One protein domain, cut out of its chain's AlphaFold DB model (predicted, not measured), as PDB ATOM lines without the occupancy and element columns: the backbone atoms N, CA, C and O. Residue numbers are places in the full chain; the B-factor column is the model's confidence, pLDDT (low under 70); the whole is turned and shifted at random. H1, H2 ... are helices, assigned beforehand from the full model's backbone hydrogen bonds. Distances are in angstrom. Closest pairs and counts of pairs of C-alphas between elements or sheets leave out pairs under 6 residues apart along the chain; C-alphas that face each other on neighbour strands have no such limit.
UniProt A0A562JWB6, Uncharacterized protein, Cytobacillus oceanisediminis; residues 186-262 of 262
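This is residues 186 to 262 of the 262 residues of an uncharacterized protein of Cytobacillus oceanisediminis (UniProt A0A562JWB6). A helical hairpin, H3 and H4, packs crosswise on one side of the long helix H1, and a second long helix, H5, reaches away from the hairpin's end to make the far side of the model. The short helix H2 sits between H1 and H5, nearly antiparallel to H1 and crossing H5. The printed part has 77 residues with five named helices, H1 to H5 in order, and no named strand: all helix, with mostly crossed packing, the helices that touch mainly standing at large angles. It is compact, with a radius of gyration of the C-alphas of 12.4 A and spans of 36 by 30 by 18 A.

H1, residues 186 to 205, begins at C-alpha 186 (42.127, 60.654, 40.787) and is 28.7 A long. H2 is residues 212 to 219, H3 residues 225 to 232 and H4 residues 235 to 241. H5, residues 244 to 259, is 23.2 A long and ends at C-alpha 259 (40.347, 39.010, 60.242).

H1 touches H3 with residues 193 to 198 alone, about perpendicular at 88 degrees; the closest C-alphas, Lys 194 and Tyr 232, are 6.4 A apart. H1 touches H4 with residues 200 to 205 alone, at 85 degrees, about perpendicular; the closest C-alphas are Asn 201 and Ala 237, 6.1 A. H3 and H4 form a hairpin at a shallow tilt of 6 degrees, opposite ways, closest at the C-alphas of Ile 229 and Lys 238, 6.1 A. H1 and H2 are close but not clearly touching, 8.0 A between the C-alphas of Leu 200 and Asn 214. H5 touches H2 with residues 250 to 254 alone, about perpendicular at 75 degrees; the closest C-alphas are Arg 216 and Leu 253, 6.7 A. H1 and H5 are apart. Every O i to N i+4 pair is within hydrogen-bond range in H1, H3, H4 and H5, and 3 of 4 in H2.

The C-alphas farthest apart, Lys 235 and Asn 262, are 37.6 A apart. The printed part has no cut and no long link. The mean pLDDT of the printed part is 86.0; residues 207 to 209 and 262 are under 70.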
ATOM      1  N   ASN A 186      43.244  61.379  41.397       96.88
ATOM      2  CA  ASN A 186      42.127  60.654  40.787       96.88
ATOM      3  C   ASN A 186      42.528  60.027  39.445       96.88
ATOM      4  O   ASN A 186      42.324  58.829  39.229       96.88
ATOM      5  N   CYS A 187      43.214  60.788  38.586       97.81
ATOM      6  CA  CYS A 187      43.797  60.272  37.348       97.81
ATOM      7  C   CYS A 187      44.747  59.096  37.624       97.81
ATOM      8  O   CYS A 187      44.709  58.081  36.926       97.81
ATOM      9  N   TYR A 188      45.597  59.188  38.651       96.94
ATOM     10  CA  TYR A 188      46.507  58.102  39.016       96.94
ATOM     11  C   TYR A 188      45.772  56.829  39.465       96.94
ATOM     12  O   TYR A 188      46.174  55.721  39.088       96.94
ATOM     13  N   VAL A 189      44.699  56.968  40.248       94.50
ATOM     14  CA  VAL A 189      43.842  55.845  40.659       94.50
ATOM     15  C   VAL A 189      43.209  55.189  39.433       94.50
ATOM     16  O   VAL A 189      43.364  53.978  39.253       94.50
ATOM     17  N   GLU A 190      42.610  55.970  38.531       95.62
ATOM     18  CA  GLU A 190      42.014  55.454  37.292       95.62
ATOM     19  C   GLU A 190      43.064  54.740  36.411       95.62
ATOM     20  O   GLU A 190      42.828  53.637  35.905       95.62
ATOM     21  N   VAL A 191      44.278  55.297  36.292       95.88
ATOM     22  CA  VAL A 191      45.403  54.659  35.578       95.88
ATOM     23  C   VAL A 191      45.751  53.300  36.188       95.88
ATOM     24  O   VAL A 191      45.984  52.336  35.445       95.88
ATOM     25  N   LYS A 192      45.799  53.194  37.522       93.88
ATOM     26  CA  LYS A 192      46.071  51.926  38.215       93.88
ATOM     27  C   LYS A 192      44.962  50.908  37.971       93.88
ATOM     28  O   LYS A 192      45.278  49.780  37.586       93.88
ATOM     29  N   ILE A 193      43.699  51.309  38.113       93.62
ATOM     30  CA  ILE A 193      42.533  50.453  37.857       93.62
ATOM     31  C   ILE A 193      42.597  49.904  36.431       93.62
ATOM     32  O   ILE A 193      42.631  48.689  36.234       93.62
ATOM     33  N   LYS A 194      42.741  50.777  35.428       94.75
ATOM     34  CA  LYS A 194      42.783  50.378  34.015       94.75
ATOM     35  C   LYS A 194      43.929  49.417  33.703       94.75
ATOM     36  O   LYS A 194      43.761  48.480  32.922       94.75
ATOM     37  N   ARG A 195      45.105  49.611  34.312       92.69
ATOM     38  CA  ARG A 195      46.249  48.690  34.165       92.69
ATOM     39  C   ARG A 195      45.955  47.320  34.768       92.69
ATOM     40  O   ARG A 195      46.247  46.313  34.123       92.69
ATOM     41  N   LYS A 196      45.368  47.279  35.965       91.12
ATOM     42  CA  LYS A 196      45.012  46.021  36.625       91.12
ATOM     43  C   LYS A 196      43.911  45.271  35.878       91.12
ATOM     44  O   LYS A 196      44.053  44.074  35.652       91.12
ATOM     45  N   ILE A 197      42.870  45.963  35.415       92.19
ATOM     46  CA  ILE A 197      41.801  45.354  34.612       92.19
ATOM     47  C   ILE A 197      42.344  44.847  33.273       92.19
ATOM     48  O   ILE A 197      42.039  43.733  32.865       92.19
ATOM     49  N   LYS A 198      43.247  45.586  32.617       92.38
ATOM     50  CA  LYS A 198      43.923  45.088  31.408       92.38
ATOM     51  C   LYS A 198      44.700  43.792  31.669       92.38
ATOM     52  O   LYS A 198      44.670  42.885  30.839       92.38
ATOM     53  N   TYR A 199      45.406  43.712  32.795       89.44
ATOM     54  CA  TYR A 199      46.100  42.491  33.200       89.44
ATOM     55  C   TYR A 199      45.114  41.342  33.444       89.44
ATOM     56  O   TYR A 199      45.304  40.257  32.898       89.44
ATOM     57  N   LEU A 200      44.028  41.598  34.172       87.81
ATOM     58  CA  LEU A 200      42.961  40.632  34.427       87.81
ATOM     59  C   LEU A 200      42.342  40.098  33.127       87.81
ATOM     60  O   LEU A 200      42.311  38.887  32.917       87.81
ATOM     61  N   ASN A 201      41.967  40.990  32.206       89.38
ATOM     62  CA  ASN A 201      41.439  40.630  30.888       89.38
ATOM     63  C   ASN A 201      42.411  39.708  30.131       89.38
ATOM     64  O   ASN A 201      41.992  38.724  29.531       89.38
ATOM     65  N   SER A 202      43.722  39.983  30.194       88.81
ATOM     66  CA  SER A 202      44.730  39.138  29.533       88.81
ATOM     67  C   SER A 202      44.851  37.735  30.138       88.81
ATOM     68  O   SER A 202      45.206  36.796  29.431       88.81
ATOM     69  N   LYS A 203      44.549  37.571  31.433       85.81
ATOM     70  CA  LYS A 203      44.558  36.263  32.105       85.81
ATOM     71  C   LYS A 203      43.331  35.435  31.756       85.81
ATOM     72  O   LYS A 203      43.486  34.251  31.477       85.81
ATOM     73  N   LEU A 204      42.169  36.080  31.699       84.62
ATOM     74  CA  LEU A 204      40.914  35.445  31.307       84.62
ATOM     75  C   LEU A 204      40.949  34.925  29.866       84.62
ATOM     76  O   LEU A 204      40.502  33.815  29.613       84.62
ATOM     77  N   ILE A 205      41.537  35.684  28.933       82.81
ATOM     78  CA  ILE A 205      41.705  35.231  27.538       82.81
ATOM     79  C   ILE A 205      42.602  33.989  27.463       82.81
ATOM     80  O   ILE A 205      42.346  33.088  26.677       82.81
ATOM     81  N   GLY A 206      43.645  33.921  28.291       77.19
ATOM     82  CA  GLY A 206      44.560  32.781  28.316       77.19
ATOM     83  C   GLY A 206      44.031  31.548  29.051       77.19
ATOM     84  O   GLY A 206      44.852  30.689  29.362       77.19
ATOM     85  N   LEU A 207      42.736  31.508  29.410       66.00
ATOM     86  CA  LEU A 207      42.103  30.465  30.233       66.00
ATOM     87  C   LEU A 207      42.871  30.168  31.533       66.00
ATOM     88  O   LEU A 207      42.841  29.062  32.064       66.00
ATOM     89  N   ARG A 208      43.605  31.157  32.057       64.75
ATOM     90  CA  ARG A 208      44.358  30.994  33.302       64.75
ATOM     91  C   ARG A 208      43.441  31.302  34.472       64.75
ATOM     92  O   ARG A 208      42.809  32.359  34.484       64.75
ATOM     93  N   ASN A 209      43.459  30.442  35.488       69.12
ATOM     94  CA  ASN A 209      42.740  30.687  36.735       69.12
ATOM     95  C   ASN A 209      43.148  32.039  37.336       69.12
ATOM     96  O   ASN A 209      44.334  32.328  37.548       69.12
ATOM     97  N   ILE A 210      42.154  32.881  37.613       72.19
ATOM     98  CA  ILE A 210      42.354  34.091  38.405       72.19
ATOM     99  C   ILE A 210      42.615  33.633  39.839       72.19
ATOM    100  O   ILE A 210      41.712  33.158  40.516       72.19
ATOM    101  N   ASN A 211      43.859  33.756  40.305       73.56
ATOM    102  CA  ASN A 211      44.179  33.425  41.691       73.56
ATOM    103  C   ASN A 211      43.692  34.504  42.680       73.56
ATOM    104  O   ASN A 211      43.498  35.671  42.322       73.56
ATOM    105  N   HIS A 212      43.561  34.101  43.947       72.81
ATOM    106  CA  HIS A 212      43.140  34.950  45.067       72.81
ATOM    107  C   HIS A 212      43.993  36.217  45.218       72.81
ATOM    108  O   HIS A 212      43.461  37.297  45.472       72.81
ATOM    109  N   LEU A 213      45.307  36.108  44.991       74.19
ATOM    110  CA  LEU A 213      46.257  37.216  45.120       74.19
ATOM    111  C   LEU A 213      45.939  38.373  44.164       74.19
ATOM    112  O   LEU A 213      46.051  39.542  44.541       74.19
ATOM    113  N   ASN A 214      45.499  38.067  42.938       78.19
ATOM    114  CA  ASN A 214      45.156  39.100  41.963       78.19
ATOM    115  C   ASN A 214      43.979  39.953  42.447       78.19
ATOM    116  O   ASN A 214      44.021  41.171  42.289       78.19
ATOM    117  N   LEU A 215      42.956  39.326  43.035       83.69
ATOM    118  CA  LEU A 215      41.730  39.988  43.493       83.69
ATOM    119  C   LEU A 215      41.929  40.696  44.831       83.69
ATOM    120  O   LEU A 215      41.527  41.851  44.969       83.69
ATOM    121  N   ARG A 216      42.647  40.062  45.764       85.50
ATOM    122  CA  ARG A 216      43.055  40.660  47.041       85.50
ATOM    123  C   ARG A 216      43.746  42.008  46.837       85.50
ATOM    124  O   ARG A 216      43.346  43.000  47.435       85.50
ATOM    125  N   SER A 217      44.670  42.097  45.879       86.56
ATOM    126  CA  SER A 217      45.365  43.357  45.585       86.56
ATOM    127  C   SER A 217      44.432  44.497  45.133       86.56
ATOM    128  O   SER A 217      44.779  45.670  45.281       86.56
ATOM    129  N   PHE A 218      43.281  44.217  44.502       86.00
ATOM    130  CA  PHE A 218      42.294  45.269  44.199       86.00
ATOM    131  C   PHE A 218      41.641  45.794  45.476       86.00
ATOM    132  O   PHE A 218      41.535  47.009  45.641       86.00
ATOM    133  N   LEU A 219      41.256  44.882  46.369       86.31
ATOM    134  CA  LEU A 219      40.589  45.198  47.629       86.31
ATOM    135  C   LEU A 219      41.505  45.986  48.572       86.31
ATOM    136  O   LEU A 219      41.079  47.002  49.105       86.31
ATOM    137  N   GLU A 220      42.780  45.602  48.680       87.69
ATOM    138  CA  GLU A 220      43.797  46.322  49.474       87.69
ATOM    139  C   GLU A 220      44.006  47.771  49.012       87.69
ATOM    140  O   GLU A 220      44.482  48.613  49.764       87.69
ATOM    141  N   GLN A 221      43.658  48.080  47.761       84.38
ATOM    142  CA  GLN A 221      43.756  49.431  47.203       84.38
ATOM    143  C   GLN A 221      42.430  50.197  47.270       84.38
ATOM    144  O   GLN A 221      42.322  51.252  46.647       84.38
ATOM    145  N   GLY A 222      41.421  49.658  47.963       86.50
ATOM    146  CA  GLY A 222      40.090  50.256  48.072       86.50
ATOM    147  C   GLY A 222      39.325  50.307  46.747       86.50
ATOM    148  O   GLY A 222      38.377  51.074  46.609       86.50
ATOM    149  N   ILE A 223      39.730  49.528  45.738       87.81
ATOM    150  CA  ILE A 223      39.081  49.562  44.425       87.81
ATOM    151  C   ILE A 223      37.765  48.786  44.500       87.81
ATOM    152  O   ILE A 223      37.758  47.581  44.768       87.81
ATOM    153  N   ASN A 224      36.654  49.451  44.176       88.06
ATOM    154  CA  ASN A 224      35.383  48.772  43.945       88.06
ATOM    155  C   ASN A 224      35.482  47.943  42.658       88.06
ATOM    156  O   ASN A 224      35.388  48.463  41.544       88.06
ATOM    157  N   LEU A 225      35.722  46.641  42.824       88.12
ATOM    158  CA  LEU A 225      35.994  45.742  41.710       88.12
ATOM    159  C   LEU A 225      34.809  45.623  40.745       88.12
ATOM    160  O   LEU A 225      35.042  45.580  39.543       88.12
ATOM    161  N   LYS A 226      33.570  45.629  41.251       87.81
ATOM    162  CA  LYS A 226      32.358  45.566  40.421       87.81
ATOM    163  C   LYS A 226      32.314  46.751  39.456       87.81
ATOM    164  O   LYS A 226      32.389  46.559  38.248       87.81
ATOM    165  N   VAL A 227      32.405  47.967  39.997       89.69
ATOM    166  CA  VAL A 227      32.455  49.205  39.200       89.69
ATOM    167  C   VAL A 227      33.637  49.198  38.222       89.69
ATOM    168  O   VAL A 227      33.488  49.549  37.054       89.69
ATOM    169  N   ALA A 228      34.821  48.761  38.657       92.19
ATOM    170  CA  ALA A 228      35.995  48.701  37.787       92.19
ATOM    171  C   ALA A 228      35.818  47.736  36.597       92.19
ATOM    172  O   ALA A 228      36.289  48.034  35.496       92.19
ATOM    173  N   ILE A 229      35.161  46.592  36.807       91.56
ATOM    174  CA  ILE A 229      34.844  45.614  35.758       91.56
ATOM    175  C   ILE A 229      33.752  46.147  34.832       91.56
ATOM    176  O   ILE A 229      33.881  46.024  33.614       91.56
ATOM    177  N   ASP A 230      32.732  46.801  35.372       91.25
ATOM    178  CA  ASP A 230      31.645  47.364  34.571       91.25
ATOM    179  C   ASP A 230      32.158  48.453  33.619       91.25
ATOM    180  O   ASP A 230      31.817  48.461  32.432       91.25
ATOM    181  N   VAL A 231      33.058  49.313  34.106       92.25
ATOM    182  CA  VAL A 231      33.612  50.434  33.330       92.25
ATOM    183  C   VAL A 231      34.740  49.999  32.384       92.25
ATOM    184  O   VAL A 231      34.785  50.448  31.239       92.25
ATOM    185  N   TYR A 232      35.671  49.142  32.825       94.62
ATOM    186  CA  TYR A 232      36.900  48.835  32.065       94.62
ATOM    187  C   TYR A 232      37.057  47.365  31.646       94.62
ATOM    188  O   TYR A 232      38.008  47.031  30.926       94.62
ATOM    189  N   GLY A 233      36.197  46.470  32.127       92.56
ATOM    190  CA  GLY A 233      36.270  45.034  31.867       92.56
ATOM    191  C   GLY A 233      35.943  44.681  30.418       92.56
ATOM    192  O   GLY A 233      35.122  45.327  29.767       92.56
ATOM    193  N   SER A 234      36.590  43.633  29.900       93.25
ATOM    194  CA  SER A 234      36.171  43.014  28.635       93.25
ATOM    195  C   SER A 234      34.849  42.258  28.812       93.25
ATOM    196  O   SER A 234      34.443  41.990  29.942       93.25
ATOM    197  N   LYS A 235      34.205  41.844  27.710       92.31
ATOM    198  CA  LYS A 235      33.010  40.981  27.752       92.31
ATOM    199  C   LYS A 235      33.231  39.749  28.644       92.31
ATOM    200  O   LYS A 235      32.470  39.540  29.577       92.31
ATOM    201  N   ASN A 236      34.341  39.034  28.442       89.38
ATOM    202  CA  ASN A 236      34.688  37.853  29.242       89.38
ATOM    203  C   ASN A 236      34.897  38.183  30.726       89.38
ATOM    204  O   ASN A 236      34.576  37.370  31.583       89.38
ATOM    205  N   ALA A 237      35.450  39.358  31.047       89.88
ATOM    206  CA  ALA A 237      35.565  39.783  32.437       89.88
ATOM    207  C   ALA A 237      34.183  40.042  33.034       89.88
ATOM    208  O   ALA A 237      33.867  39.487  34.076       89.88
ATOM    209  N   LYS A 238      33.326  40.804  32.354       91.44
ATOM    210  CA  LYS A 238      31.961  41.060  32.828       91.44
ATOM    211  C   LYS A 238      31.189  39.759  33.064       91.44
ATOM    212  O   LYS A 238      30.627  39.588  34.136       91.44
ATOM    213  N   GLU A 239      31.267  38.814  32.131       89.44
ATOM    214  CA  GLU A 239      30.630  37.496  32.244       89.44
ATOM    215  C   GLU A 239      31.214  36.635  33.377       89.44
ATOM    216  O   GLU A 239      30.486  35.962  34.100       89.44
ATOM    217  N   PHE A 240      32.533  36.667  33.586       85.88
ATOM    218  CA  PHE A 240      33.161  35.966  34.709       85.88
ATOM    219  C   PHE A 240      32.698  36.529  36.063       85.88
ATOM    220  O   PHE A 240      32.451  35.778  37.008       85.88
ATOM    221  N   PHE A 241      32.579  37.856  36.166       84.69
ATOM    222  CA  PHE A 241      32.201  38.543  37.402       84.69
ATOM    223  C   PHE A 241      30.687  38.641  37.626       84.69
ATOM    224  O   PHE A 241      30.286  38.928  38.750       84.69
ATOM    225  N   SER A 242      29.852  38.358  36.621       85.00
ATOM    226  CA  SER A 242      28.395  38.264  36.781       85.00
ATOM    227  C   SER A 242      27.936  36.927  37.368       85.00
ATOM    228  O   SER A 242      26.779  36.791  37.755       85.00
ATOM    229  N   LYS A 243      28.822  35.926  37.454       80.19
ATOM    230  CA  LYS A 243      28.528  34.653  38.125       80.19
ATOM    231  C   LYS A 243      28.452  34.873  39.638       80.19
ATOM    232  O   LYS A 243      29.398  35.387  40.232       80.19
ATOM    233  N   GLY A 244      27.365  34.428  40.275       74.25
ATOM    234  CA  GLY A 244      27.148  34.593  41.724       74.25
ATOM    235  C   GLY A 244      28.270  34.011  42.600       74.25
ATOM    236  O   GLY A 244      28.552  34.516  43.688       74.25
ATOM    237  N   GLU A 245      28.989  33.004  42.099       72.88
ATOM    238  CA  GLU A 245      30.177  32.437  42.746       72.88
ATOM    239  C   GLU A 245      31.304  33.464  42.926       72.88
ATOM    240  O   GLU A 245      31.968  33.481  43.965       72.88
ATOM    241  N   THR A 246      31.487  34.373  41.966       74.62
ATOM    242  CA  THR A 246      32.519  35.414  42.021       74.62
ATOM    243  C   THR A 246      32.182  36.481  43.064       74.62
ATOM    244  O   THR A 246      33.069  36.939  43.790       74.62
ATOM    245  N   GLU A 247      30.906  36.848  43.215       79.25
ATOM    246  CA  GLU A 247      30.469  37.762  44.280       79.25
ATOM    247  C   GLU A 247      30.662  37.139  45.672       79.25
ATOM    248  O   GLU A 247      31.208  37.787  46.574       79.25
ATOM    249  N   LYS A 248      30.291  35.859  45.835       82.50
ATOM    250  CA  LYS A 248      30.542  35.087  47.065       82.50
ATOM    251  C   LYS A 248      32.036  35.039  47.386       82.50
ATOM    252  O   LYS A 248      32.439  35.257  48.528       82.50
ATOM    253  N   TYR A 249      32.864  34.828  46.370       80.44
ATOM    254  CA  TYR A 249      34.312  34.789  46.508       80.44
ATOM    255  C   TYR A 249      34.914  36.128  46.962       80.44
ATOM    256  O   TYR A 249      35.712  36.162  47.899       80.44
ATOM    257  N   ILE A 250      34.498  37.248  46.361       84.31
ATOM    258  CA  ILE A 250      34.940  38.592  46.773       84.31
ATOM    259  C   ILE A 250      34.533  38.877  48.224       84.31
ATOM    260  O   ILE A 250      35.323  39.441  48.982       84.31
ATOM    261  N   ARG A 251      33.319  38.477  48.626       87.69
ATOM    262  CA  ARG A 251      32.843  38.621  50.010       87.69
ATOM    263  C   ARG A 251      33.714  37.828  50.986       87.69
ATOM    264  O   ARG A 251      34.152  38.382  51.988       87.69
ATOM    265  N   ASN A 252      34.039  36.579  50.651       86.50
ATOM    266  CA  ASN A 252      34.935  35.748  51.458       86.50
ATOM    267  C   ASN A 252      36.332  36.372  51.592       86.50
ATOM    268  O   ASN A 252      36.879  36.398  52.690       86.50
ATOM    269  N   LEU A 253      36.888  36.931  50.510       85.56
ATOM    270  CA  LEU A 253      38.178  37.629  50.563       85.56
ATOM    271  C   LEU A 253      38.146  38.851  51.483       85.56
ATOM    272  O   LEU A 253      39.074  39.034  52.265       85.56
ATOM    273  N   LYS A 254      37.083  39.663  51.429       87.50
ATOM    274  CA  LYS A 254      36.920  40.806  52.342       87.50
ATOM    275  C   LYS A 254      36.895  40.360  53.806       87.50
ATOM    276  O   LYS A 254      37.576  40.966  54.624       87.50
ATOM    277  N   ASN A 255      36.174  39.278  54.107       88.94
ATOM    278  CA  ASN A 255      36.090  38.723  55.460       88.94
ATOM    279  C   ASN A 255      37.432  38.164  55.958       88.94
ATOM    280  O   ASN A 255      37.742  38.269  57.140       88.94
ATOM    281  N   LEU A 256      38.233  37.553  55.079       87.88
ATOM    282  CA  LEU A 256      39.581  37.096  55.435       87.88
ATOM    283  C   LEU A 256      40.497  38.285  55.738       87.88
ATOM    284  O   LEU A 256      41.174  38.286  56.757       87.88
ATOM    285  N   MET A 257      40.458  39.323  54.902       87.06
ATOM    286  CA  MET A 257      41.264  40.528  55.104       87.06
ATOM    287  C   MET A 257      40.899  41.277  56.390       87.06
ATOM    288  O   MET A 257      41.787  41.805  57.047       87.06
ATOM    289  N   SER A 258      39.618  41.322  56.773       88.38
ATOM    290  CA  SER A 258      39.214  41.962  58.031       88.38
ATOM    291  C   SER A 258      39.672  41.179  59.263       88.38
ATOM    292  O   SER A 258      39.905  41.783  60.299       88.38
ATOM    293  N   LYS A 259      39.814  39.850  59.159       89.50
ATOM    294  CA  LYS A 259      40.347  39.010  60.242       89.50
ATOM    295  C   LYS A 259      41.857  39.152  60.428       89.50
ATOM    296  O   LYS A 259      42.320  38.957  61.533       89.50
ATOM    297  N   GLU A 260      42.609  39.464  59.376       88.56
ATOM    298  CA  GLU A 260      44.065  39.683  59.463       88.56
ATOM    299  C   GLU A 260      44.438  41.039  60.091       88.56
ATOM    300  O   GLU A 260      45.599  41.262  60.423       88.56
ATOM    301  N   LEU A 261      43.475  41.962  60.198       79.00
ATOM    302  CA  LEU A 261      43.660  43.299  60.774       79.00
ATOM    303  C   LEU A 261      43.303  43.380  62.268       79.00
ATOM    304  O   LEU A 261      43.597  44.403  62.883       79.00
ATOM    305  N   ASN A 262      42.671  42.337  62.815       65.69
ATOM    306  CA  ASN A 262      42.271  42.213  64.219       65.69
ATOM    307  C   ASN A 262      43.188  41.224  64.937       65.69
ATOM    308  O   ASN A 262      43.450  41.452  66.136       65.69
TER     309      ASN A 262